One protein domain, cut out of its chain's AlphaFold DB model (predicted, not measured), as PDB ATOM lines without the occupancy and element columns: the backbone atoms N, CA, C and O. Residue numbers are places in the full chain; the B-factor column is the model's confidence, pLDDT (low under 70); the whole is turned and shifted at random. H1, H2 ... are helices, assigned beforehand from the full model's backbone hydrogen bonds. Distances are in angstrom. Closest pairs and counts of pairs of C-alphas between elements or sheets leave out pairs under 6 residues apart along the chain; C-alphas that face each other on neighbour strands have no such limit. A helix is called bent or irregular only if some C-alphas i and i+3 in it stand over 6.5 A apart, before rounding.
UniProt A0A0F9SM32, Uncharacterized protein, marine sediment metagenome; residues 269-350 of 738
ATOM      1  N   VAL A 269      87.545  14.927  16.167       94.06
ATOM      2  CA  VAL A 269      86.737  13.715  16.003       94.06
ATOM      3  C   VAL A 269      87.561  12.478  16.330       94.06
ATOM      4  O   VAL A 269      87.074  11.617  17.062       94.06
ATOM      5  N   ASP A 270      88.790  12.400  15.828       96.44
ATOM      6  CA  ASP A 270      89.675  11.262  16.076       96.44
ATOM      7  C   ASP A 270      90.152  11.241  17.523       96.44
ATOM      8  O   ASP A 270      90.054  10.209  18.176       96.44
ATOM      9  N   VAL A 271      90.517  12.399  18.076       96.62
ATOM     10  CA  VAL A 271      90.887  12.547  19.492       96.62
ATOM     11  C   VAL A 271      89.754  12.094  20.415       96.62
ATOM     12  O   VAL A 271      89.978  11.342  21.362       96.62
ATOM     13  N   ARG A 272      88.508  12.476  20.113       95.56
ATOM     14  CA  ARG A 272      87.331  12.015  20.861       95.56
ATOM     15  C   ARG A 272      87.118  10.506  20.739       95.56
ATOM     16  O   ARG A 272      86.743   9.881  21.723       95.56
ATOM     17  N   ARG A 273      87.345   9.912  19.563       95.81
ATOM     18  CA  ARG A 273      87.286   8.448  19.389       95.81
ATOM     19  C   ARG A 273      88.377   7.756  20.199       95.81
ATOM     20  O   ARG A 273      88.109   6.739  20.822       95.81
ATOM     21  N   TRP A 274      89.590   8.302  20.223       97.31
ATOM     22  CA  TRP A 274      90.686   7.765  21.026       97.31
ATOM     23  C   TRP A 274      90.365   7.799  22.519       97.31
ATOM     24  O   TRP A 274      90.637   6.821  23.221       97.31
ATOM     25  N   TRP A 275      89.745   8.889  22.983       96.94
ATOM     26  CA  TRP A 275      89.222   9.013  24.341       96.94
ATOM     27  C   TRP A 275      88.125   7.982  24.636       96.94
ATOM     28  O   TRP A 275      88.195   7.277  25.642       96.94
ATOM     29  N   ASP A 276      87.135   7.847  23.753       95.94
ATOM     30  CA  ASP A 276      86.035   6.879  23.879       95.94
ATOM     31  C   ASP A 276      86.557   5.432  23.964       95.94
ATOM     32  O   ASP A 276      86.180   4.665  24.847       95.94
ATOM     33  N   MET A 277      87.550   5.095  23.134       95.88
ATOM     34  CA  MET A 277      88.236   3.796  23.144       95.88
ATOM     35  C   MET A 277      89.221   3.610  24.310       95.88
ATOM     36  O   MET A 277      89.842   2.554  24.406       95.88
ATOM     37  N   ARG A 278      89.404   4.614  25.181       95.06
ATOM     38  CA  ARG A 278      90.369   4.604  26.301       95.06
ATOM     39  C   ARG A 278      91.820   4.364  25.875       95.06
ATOM     40  O   ARG A 278      92.617   3.810  26.625       95.06
ATOM     41  N   THR A 279      92.165   4.800  24.667       97.12
ATOM     42  CA  THR A 279      93.527   4.682  24.110       97.12
ATOM     43  C   THR A 279      94.438   5.852  24.484       97.12
ATOM     44  O   THR A 279      95.647   5.769  24.292       97.12
ATOM     45  N   ILE A 280      93.874   6.930  25.035       97.38
ATOM     46  CA  ILE A 280      94.607   8.096  25.542       97.38
ATOM     47  C   ILE A 280      94.140   8.445  26.958       97.38
ATOM     48  O   ILE A 280      92.986   8.195  27.311       97.38
ATOM     49  N   SER A 281      95.033   9.038  27.753       97.62
ATOM     50  CA  SER A 281      94.706   9.592  29.071       97.62
ATOM     51  C   SER A 281      94.110  11.000  28.966       97.62
ATOM     52  O   SER A 281      94.106  11.608  27.890       97.62
ATOM     53  N   GLU A 282      93.604  11.544  30.077       95.88
ATOM     54  CA  GLU A 282      93.053  12.906  30.098       95.88
ATOM     55  C   GLU A 282      94.159  13.952  29.912       95.88
ATOM     56  O   GLU A 282      93.955  14.958  29.233       95.88
ATOM     57  N   GLU A 283      95.356  13.678  30.434       97.56
ATOM     58  CA  GLU A 283      96.545  14.506  30.230       97.56
ATOM     59  C   GLU A 283      96.877  14.595  28.739       97.56
ATOM     60  O   GLU A 283      97.047  15.694  28.212       97.56
ATOM     61  N   ARG A 284      96.871  13.453  28.035       97.12
ATOM     62  CA  ARG A 284      97.115  13.420  26.589       97.12
ATOM     63  C   ARG A 284      95.989  14.087  25.796       97.12
ATOM     64  O   ARG A 284      96.261  14.779  24.819       97.12
ATOM     65  N   LEU A 285      94.731  13.913  26.203       97.12
ATOM     66  CA  LEU A 285      93.588  14.610  25.601       97.12
ATOM     67  C   LEU A 285      93.760  16.138  25.693       97.12
ATOM     68  O   LEU A 285      93.591  16.847  24.700       97.12
ATOM     69  N   ARG A 286      94.134  16.634  26.876       97.75
ATOM     70  CA  ARG A 286      94.385  18.053  27.147       97.75
ATOM     71  C   ARG A 286      95.552  18.598  26.341       97.75
ATOM     72  O   ARG A 286      95.418  19.660  25.743       97.75
ATOM     73  N   GLU A 287      96.653  17.860  26.282       96.31
ATOM     74  CA  GLU A 287      97.819  18.201  25.467       96.31
ATOM     75  C   GLU A 287      97.434  18.379  23.991       96.31
ATOM     76  O   GLU A 287      97.726  19.414  23.394       96.31
ATOM     77  N   ILE A 288      96.693  17.430  23.403       96.44
ATOM     78  CA  ILE A 288      96.291  17.524  21.992       96.44
ATOM     79  C   ILE A 288      95.377  18.734  21.751       96.44
ATOM     80  O   ILE A 288      95.550  19.439  20.758       96.44
ATOM     81  N   TYR A 289      94.426  19.020  22.644       96.81
ATOM     82  CA  TYR A 289      93.585  20.215  22.518       96.81
ATOM     83  C   TYR A 289      94.369  21.524  22.661       96.81
ATOM     84  O   TYR A 289      94.061  22.478  21.946       96.81
ATOM     85  N   ILE A 290      95.417  21.561  23.486       95.69
ATOM     86  CA  ILE A 290      96.354  22.691  23.537       95.69
ATOM     87  C   ILE A 290      97.075  22.856  22.195       95.69
ATOM     88  O   ILE A 290      97.108  23.964  21.666       95.69
ATOM     89  N   HIS A 291      97.574  21.773  21.593       93.81
ATOM     90  CA  HIS A 291      98.216  21.833  20.272       93.81
ATOM     91  C   HIS A 291      97.251  22.232  19.145       93.81
ATOM     92  O   HIS A 291      97.669  22.848  18.171       93.81
ATOM     93  N   GLN A 292      95.951  21.955  19.282       93.69
ATOM     94  CA  GLN A 292      94.924  22.486  18.373       93.69
ATOM     95  C   GLN A 292      94.653  23.990  18.571       93.69
ATOM     96  O   GLN A 292      93.929  24.587  17.774       93.69
ATOM     97  N   GLY A 293      95.208  24.604  19.620       94.19
ATOM     98  CA  GLY A 293      95.068  26.023  19.945       94.19
ATOM     99  C   GLY A 293      94.003  26.343  20.999       94.19
ATOM    100  O   GLY A 293      93.632  27.510  21.149       94.19
ATOM    101  N   TYR A 294      93.475  25.353  21.727       96.06
ATOM    102  CA  TYR A 294      92.535  25.596  22.823       96.06
ATOM    103  C   TYR A 294      93.263  25.887  24.139       96.06
ATOM    104  O   TYR A 294      94.125  25.132  24.578       96.06
ATOM    105  N   HIS A 295      92.860  26.963  24.815       95.50
ATOM    106  CA  HIS A 295      93.453  27.410  26.077       95.50
ATOM    107  C   HIS A 295      92.387  27.947  27.040       95.50
ATOM    108  O   HIS A 295      91.278  28.287  26.619       95.50
ATOM    109  N   GLY A 296      92.745  28.067  28.323       96.00
ATOM    110  CA  GLY A 296      91.890  28.659  29.356       96.00
ATOM    111  C   GLY A 296      90.543  27.947  29.483       96.00
ATOM    112  O   GLY A 296      90.478  26.722  29.418       96.00
ATOM    113  N   GLU A 297      89.464  28.718  29.619       94.56
ATOM    114  CA  GLU A 297      88.103  28.181  29.760       94.56
ATOM    115  C   GLU A 297      87.675  27.331  28.559       94.56
ATOM    116  O   GLU A 297      87.100  26.264  28.746       94.56
ATOM    117  N   ASN A 298      88.048  27.723  27.334       96.19
ATOM    118  CA  ASN A 298      87.728  26.938  26.140       96.19
ATOM    119  C   ASN A 298      88.322  25.527  26.216       96.19
ATOM    120  O   ASN A 298      87.669  24.566  25.823       96.19
ATOM    121  N   LEU A 299      89.557  25.392  26.713       96.88
ATOM    122  CA  LEU A 299      90.180  24.082  26.901       96.88
ATOM    123  C   LEU A 299      89.372  23.238  27.891       96.88
ATOM    124  O   LEU A 299      89.043  22.097  27.575       96.88
ATOM    125  N   GLU A 300      89.012  23.802  29.047       95.69
ATOM    126  CA  GLU A 300      88.195  23.097  30.045       95.69
ATOM    127  C   GLU A 300      86.830  22.685  29.484       95.69
ATOM    128  O   GLU A 300      86.383  21.558  29.702       95.69
ATOM    129  N   ASP A 301      86.191  23.554  28.703       94.88
ATOM    130  CA  ASP A 301      84.907  23.271  28.071       94.88
ATOM    131  C   ASP A 301      85.012  22.155  27.029       94.88
ATOM    132  O   ASP A 301      84.150  21.275  26.995       94.88
ATOM    133  N   TYR A 302      86.079  22.116  26.221       96.06
ATOM    134  CA  TYR A 302      86.317  21.013  25.283       96.06
ATOM    135  C   TYR A 302      86.591  19.693  26.000       96.06
ATOM    136  O   TYR A 302      86.083  18.653  25.565       96.06
ATOM    137  N   ILE A 303      87.349  19.707  27.100       96.50
ATOM    138  CA  ILE A 303      87.580  18.514  27.925       96.50
ATOM    139  C   ILE A 303      86.258  18.017  28.505       96.50
ATOM    140  O   ILE A 303      85.884  16.861  28.279       96.50
ATOM    141  N   ARG A 304      85.502  18.898  29.168       95.19
ATOM    142  CA  ARG A 304      84.197  18.573  29.754       95.19
ATOM    143  C   ARG A 304      83.236  18.039  28.698       95.19
ATOM    144  O   ARG A 304      82.650  16.977  28.889       95.19
ATOM    145  N   TRP A 305      83.117  18.726  27.564       94.50
ATOM    146  CA  TRP A 305      82.261  18.307  26.459       94.50
ATOM    147  C   TRP A 305      82.647  16.928  25.930       94.50
ATOM    148  O   TRP A 305      81.770  16.099  25.714       94.50
ATOM    149  N   THR A 306      83.940  16.654  25.757       96.31
ATOM    150  CA  THR A 306      84.419  15.360  25.242       96.31
ATOM    151  C   THR A 306      84.012  14.226  26.173       96.31
ATOM    152  O   THR A 306      83.448  13.233  25.709       96.31
ATOM    153  N   LYS A 307      84.226  14.401  27.482       95.19
ATOM    154  CA  LYS A 307      83.869  13.419  28.514       95.19
ATOM    155  C   LYS A 307      82.359  13.206  28.579       95.19
ATOM    156  O   LYS A 307      81.900  12.076  28.477       95.19
ATOM    157  N   VAL A 308      81.571  14.284  28.639       93.44
ATOM    158  CA  VAL A 308      80.102  14.186  28.679       93.44
ATOM    159  C   VAL A 308      79.556  13.533  27.410       93.44
ATOM    160  O   VAL A 308      78.752  12.613  27.491       93.44
ATOM    161  N   TYR A 309      79.997  13.974  26.232       93.00
ATOM    162  CA  TYR A 309      79.488  13.480  24.954       93.00
ATOM    163  C   TYR A 309      79.749  11.981  24.755       93.00
ATOM    164  O   TYR A 309      78.899  11.285  24.201       93.00
ATOM    165  N   THR A 310      80.918  11.494  25.178       94.25
ATOM    166  CA  THR A 310      81.315  10.085  25.018       94.25
ATOM    167  C   THR A 310      80.714   9.192  26.098       94.25
ATOM    168  O   THR A 310      80.106   8.169  25.787       94.25
ATOM    169  N   ASP A 311      80.788   9.609  27.361       93.62
ATOM    170  CA  ASP A 311      80.456   8.734  28.483       93.62
ATOM    171  C   ASP A 311      78.967   8.782  28.855       93.62
ATOM    172  O   ASP A 311      78.431   7.785  29.340       93.62
ATOM    173  N   PHE A 312      78.256   9.889  28.600       92.12
ATOM    174  CA  PHE A 312      76.847  10.021  28.996       92.12
ATOM    175  C   PHE A 312      75.925   8.959  28.368       92.12
ATOM    176  O   PHE A 312      75.136   8.366  29.107       92.12
ATOM    177  N   PRO A 313      76.012   8.629  27.060       91.06
ATOM    178  CA  PRO A 313      75.225   7.534  26.486       91.06
ATOM    179  C   PRO A 313      75.477   6.188  27.179       91.06
ATOM    180  O   PRO A 313      74.540   5.409  27.374       91.06
ATOM    181  N   VAL A 314      76.725   5.932  27.584       90.12
ATOM    182  CA  VAL A 314      77.114   4.720  28.315       90.12
ATOM    183  C   VAL A 314      76.528   4.743  29.723       90.12
ATOM    184  O   VAL A 314      75.917   3.757  30.130       90.12
ATOM    185  N   MET A 315      76.635   5.860  30.445       91.62
ATOM    186  CA  MET A 315      76.024   6.028  31.769       91.62
ATOM    187  C   MET A 315      74.510   5.801  31.711       91.62
ATOM    188  O   MET A 315      73.976   4.995  32.467       91.62
ATOM    189  N   MET A 316      73.818   6.389  30.734       89.56
ATOM    190  CA  MET A 316      72.380   6.186  30.538       89.56
ATOM    191  C   MET A 316      72.013   4.744  30.167       89.56
ATOM    192  O   MET A 316      70.936   4.265  30.520       89.56
ATOM    193  N   ALA A 317      72.867   4.031  29.429       88.56
ATOM    194  CA  ALA A 317      72.669   2.606  29.173       88.56
ATOM    195  C   ALA A 317      72.819   1.778  30.460       88.56
ATOM    196  O   ALA A 317      71.975   0.931  30.736       88.56
ATOM    197  N   ARG A 318      73.837   2.068  31.280       92.12
ATOM    198  CA  ARG A 318      74.048   1.418  32.584       92.12
ATOM    199  C   ARG A 318      72.892   1.688  33.547       92.12
ATOM    200  O   ARG A 318      72.429   0.754  34.191       92.12
ATOM    201  N   PHE A 319      72.390   2.921  33.585       89.38
ATOM    202  CA  PHE A 319      71.241   3.313  34.402       89.38
ATOM    203  C   PHE A 319      69.966   2.582  33.980       89.38
ATOM    204  O   PHE A 319      69.315   1.953  34.806       89.38
ATOM    205  N   ARG A 320      69.651   2.556  32.676       86.56
ATOM    206  CA  ARG A 320      68.489   1.810  32.153       86.56
ATOM    207  C   ARG A 320      68.557   0.306  32.424       86.56
ATOM    208  O   ARG A 320      67.516  -0.330  32.534       86.56
ATOM    209  N   ASN A 321      69.762  -0.249  32.529       89.50
ATOM    210  CA  ASN A 321      69.986  -1.651  32.886       89.50
ATOM    211  C   ASN A 321      70.014  -1.893  34.409       89.50
ATOM    212  O   ASN A 321      70.231  -3.027  34.830       89.50
ATOM    213  N   GLY A 322      69.839  -0.853  35.232       90.19
ATOM    214  CA  GLY A 322      69.882  -0.934  36.694       90.19
ATOM    215  C   GLY A 322      71.276  -1.178  37.281       90.19
ATOM    216  O   GLY A 322      71.385  -1.596  38.427       90.19
ATOM    217  N   TRP A 323      72.350  -0.968  36.512       94.38
ATOM    218  CA  TRP A 323      73.731  -1.181  36.979       94.38
ATOM    219  C   TRP A 323      74.293   0.002  37.766       94.38
ATOM    220  O   TRP A 323      75.263  -0.163  38.498       94.38
ATOM    221  N   ILE A 324      73.721   1.188  37.570       94.12
ATOM    222  CA  ILE A 324      74.022   2.404  38.326       94.12
ATOM    223  C   ILE A 324      72.709   3.099  38.679       94.12
ATOM    224  O   ILE A 324      71.690   2.888  38.015       94.12
ATOM    225  N   THR A 325      72.744   3.934  39.703       93.38
ATOM    226  CA  THR A 325      71.631   4.765  40.158       93.38
ATOM    227  C   THR A 325      71.625   6.125  39.456       93.38
ATOM    228  O   THR A 325      72.604   6.523  38.821       93.38
ATOM    229  N   GLU A 326      70.525   6.873  39.575       90.31
ATOM    230  CA  GLU A 326      70.490   8.268  39.111       90.31
ATOM    231  C   GLU A 326      71.501   9.138  39.877       90.31
ATOM    232  O   GLU A 326      72.133  10.017  39.289       90.31
ATOM    233  N   GLN A 327      71.710   8.856  41.170       91.69
ATOM    234  CA  GLN A 327      72.684   9.572  41.990       91.69
ATOM    235  C   GLN A 327      74.111   9.389  41.463       91.69
ATOM    236  O   GLN A 327      74.850  10.365  41.397       91.69
ATOM    237  N   ASP A 328      74.469   8.197  40.976       93.12
ATOM    238  CA  ASP A 328      75.785   7.958  40.367       93.12
ATOM    239  C   ASP A 328      76.012   8.836  39.121       93.12
ATOM    240  O   ASP A 328      77.121   9.320  38.883       93.12
ATOM    241  N   ILE A 329      74.960   9.088  38.329       92.19
ATOM    242  CA  ILE A 329      75.032  10.001  37.176       92.19
ATOM    243  C   ILE A 329      75.202  11.449  37.650       92.19
ATOM    244  O   ILE A 329      76.018  12.181  37.086       92.19
ATOM    245  N   ARG A 330      74.449  11.864  38.679       93.44
ATOM    246  CA  ARG A 330      74.541  13.210  39.273       93.44
ATOM    247  C   ARG A 330      75.939  13.474  39.826       93.44
ATOM    248  O   ARG A 330      76.527  14.504  39.504       93.44
ATOM    249  N   ASP A 331      76.488  12.528  40.580       94.56
ATOM    250  CA  ASP A 331      77.819  12.625  41.182       94.56
ATOM    251  C   ASP A 331      78.911  12.681  40.109       94.56
ATOM    252  O   ASP A 331      79.831  13.499  40.194       94.56
ATOM    253  N   TRP A 332      78.783  11.879  39.048       94.44
ATOM    254  CA  TRP A 332      79.699  11.931  37.910       94.44
ATOM    255  C   TRP A 332      79.659  13.287  37.185       94.44
ATOM    256  O   TRP A 332      80.713  13.882  36.957       94.44
ATOM    257  N   LEU A 333      78.471  13.815  36.863       94.06
ATOM    258  CA  LEU A 333      78.325  15.129  36.216       94.06
ATOM    259  C   LEU A 333      78.837  16.270  37.112       94.06
ATOM    260  O   LEU A 333      79.497  17.190  36.620       94.06
ATOM    261  N   ALA A 334      78.592  16.195  38.423       94.12
ATOM    262  CA  ALA A 334      79.104  17.153  39.400       94.12
ATOM    263  C   ALA A 334      80.637  17.113  39.480       94.12
ATOM    264  O   ALA A 334      81.281  18.162  39.501       94.12
ATOM    265  N   GLY A 335      81.237  15.918  39.420       92.75
ATOM    266  CA  GLY A 335      82.688  15.732  39.346       92.75
ATOM    267  C   GLY A 335      83.339  16.363  38.108       92.75
ATOM    268  O   GLY A 335      84.531  16.661  38.130       92.75
ATOM    269  N   LEU A 336      82.571  16.630  37.046       92.50
ATOM    270  CA  LEU A 336      83.024  17.364  35.854       92.50
ATOM    271  C   LEU A 336      82.860  18.892  35.974       92.50
ATOM    272  O   LEU A 336      83.114  19.625  35.011       92.50
ATOM    273  N   GLY A 337      82.424  19.383  37.137       91.12
ATOM    274  CA  GLY A 337      82.201  20.801  37.406       91.12
ATOM    275  C   GLY A 337      80.940  21.363  36.749       91.12
ATOM    276  O   GLY A 337      80.876  22.563  36.495       91.12
ATOM    277  N   ILE A 338      79.954  20.517  36.425       91.56
ATOM    278  CA  ILE A 338      78.662  20.983  35.907       91.56
ATOM    279  C   ILE A 338      77.839  21.532  37.085       91.56
ATOM    280  O   ILE A 338      77.700  20.835  38.091       91.56
ATOM    281  N   PRO A 339      77.283  22.757  36.992       92.31
ATOM    282  CA  PRO A 339      76.454  23.322  38.053       92.31
ATOM    283  C   PRO A 339      75.242  22.441  38.363       92.31
ATOM    284  O   PRO A 339      74.604  21.920  37.448       92.31
ATOM    285  N   SER A 340      74.884  22.327  39.643       89.00
ATOM    286  CA  SER A 340      73.780  21.477  40.113       89.00
ATOM    287  C   SER A 340      72.448  21.773  39.419       89.00
ATOM    288  O   SER A 340      71.723  20.844  39.078       89.00
ATOM    289  N   GLU A 341      72.159  23.048  39.152       89.12
ATOM    290  CA  GLU A 341      70.965  23.474  38.409       89.12
ATOM    291  C   GLU A 341      70.942  22.879  36.993       89.12
ATOM    292  O   GLU A 341      69.933  22.325  36.566       89.12
ATOM    293  N   ARG A 342      72.085  22.892  36.291       90.75
ATOM    294  CA  ARG A 342      72.182  22.327  34.942       90.75
ATOM    295  C   ARG A 342      72.121  20.802  34.945       90.75
ATOM    296  O   ARG A 342      71.595  20.232  33.996       90.75
ATOM    297  N   ILE A 343      72.654  20.138  35.974       90.69
ATOM    298  CA  ILE A 343      72.560  18.673  36.116       90.69
ATOM    299  C   ILE A 343      71.096  18.246  36.197       90.69
ATOM    300  O   ILE A 343      70.703  17.302  35.514       90.69
ATOM    301  N   GLU A 344      70.299  18.956  36.996       87.25
ATOM    302  CA  GLU A 344      68.873  18.675  37.163       87.25
ATOM    303  C   GLU A 344      68.129  18.778  35.827       87.25
ATOM    304  O   GLU A 344      67.499  17.815  35.391       87.25
ATOM    305  N   GLU A 345      68.282  19.900  35.119       86.06
ATOM    306  CA  GLU A 345      67.704  20.077  33.783       86.06
ATOM    307  C   GLU A 345      68.178  19.000  32.799       86.06
ATOM    308  O   GLU A 345      67.388  18.449  32.033       86.06
ATOM    309  N   PHE A 346      69.473  18.674  32.818       83.25
ATOM    310  CA  PHE A 346      70.068  17.709  31.900       83.25
ATOM    311  C   PHE A 346      69.516  16.298  32.109       83.25
ATOM    312  O   PHE A 346      69.301  15.577  31.135       83.25
ATOM    313  N   ILE A 347      69.261  15.900  33.358       84.50
ATOM    314  CA  ILE A 347      68.603  14.630  33.667       84.50
ATOM    315  C   ILE A 347      67.151  14.688  33.203       84.50
ATOM    316  O   ILE A 347      66.763  13.826  32.421       84.50
ATOM    317  N   GLN A 348      66.389  15.725  33.564       82.75
ATOM    318  CA  GLN A 348      64.980  15.880  33.167       82.75
ATOM    319  C   GLN A 348      64.765  15.857  31.643       82.75
ATOM    320  O   GLN A 348      63.796  15.279  31.158       82.75
ATOM    321  N   GLU A 349      65.669  16.452  30.861       79.50
ATOM    322  CA  GLU A 349      65.622  16.422  29.392       79.50
ATOM    323  C   GLU A 349      65.866  15.017  28.807       79.50
ATOM    324  O   GLU A 349      65.463  14.728  27.673       79.50
ATOM    325  N   LYS A 350      66.606  14.160  29.519       75.69
ATOM    326  CA  LYS A 350      67.164  12.901  28.993       75.69
ATOM    327  C   LYS A 350      66.549  11.649  29.612       75.69
ATOM    328  O   LYS A 350      66.613  10.587  28.985       75.69
TER     329      LYS A 350
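This is residues 269 to 350 of the 738 residues of an uncharacterized protein of marine sediment metagenome (UniProt A0A0F9SM32). A long bent helix, H3, forms a spine; the hairpin of H1 and H2 packs on its first arm, and past its far end H4 folds back along it, loosely, with H5 crossing H4. The 82 printed residues hold five named helices, H1 to H5, and no named strand: all helix. It is only just compact, close to loose, radius of gyration of the C-alphas 13.7 A, spanning 39 by 27 by 18 A.

H1, residues 269 to 276, touches H2, residues 282 to 291, in a hairpin, C-alphas of Val 271 and Leu 285 closest at 7.0 A, a shallow tilt of 12 degrees, opposite ways. H3, residues 296 to 320, assigned as one helix by its hydrogen bonds, is bent: C-alphas 310 and 313 are 6.8 A apart, and its arms H3a, 296 to 310, and H3b, 313 to 320, stand at 48 degrees. H2 touches H3a at residues 299 to 303 alone, the closest C-alphas, of Tyr 289 and Leu 299, 6.8 A apart. H4, residues 326 to 335, is close to H3b but not clearly touching, closest C-alphas Met 315 and Ile 329, 6.8 A. H5, residues 340 to 350, touches H4, closest C-alphas Arg 330 and Ile 343, 6.6 A, a steep tilt of 48 degrees. In H1, H2, H3a, H3b, H4 and H5 every O i to N i+4 pair is within hydrogen-bond range.

H1 begins at C-alpha 269 (86.737, 13.715, 16.003); H3a is 21.8 A long and H5, 15.5 A long, ends at C-alpha 350 (67.164, 12.901, 28.993).

The C-alphas farthest apart, of Gly 293 and Gly 322, are 40.5 A apart. The printed part has no cut, the four links are tight, and no printed residue is under 70 in pLDDT.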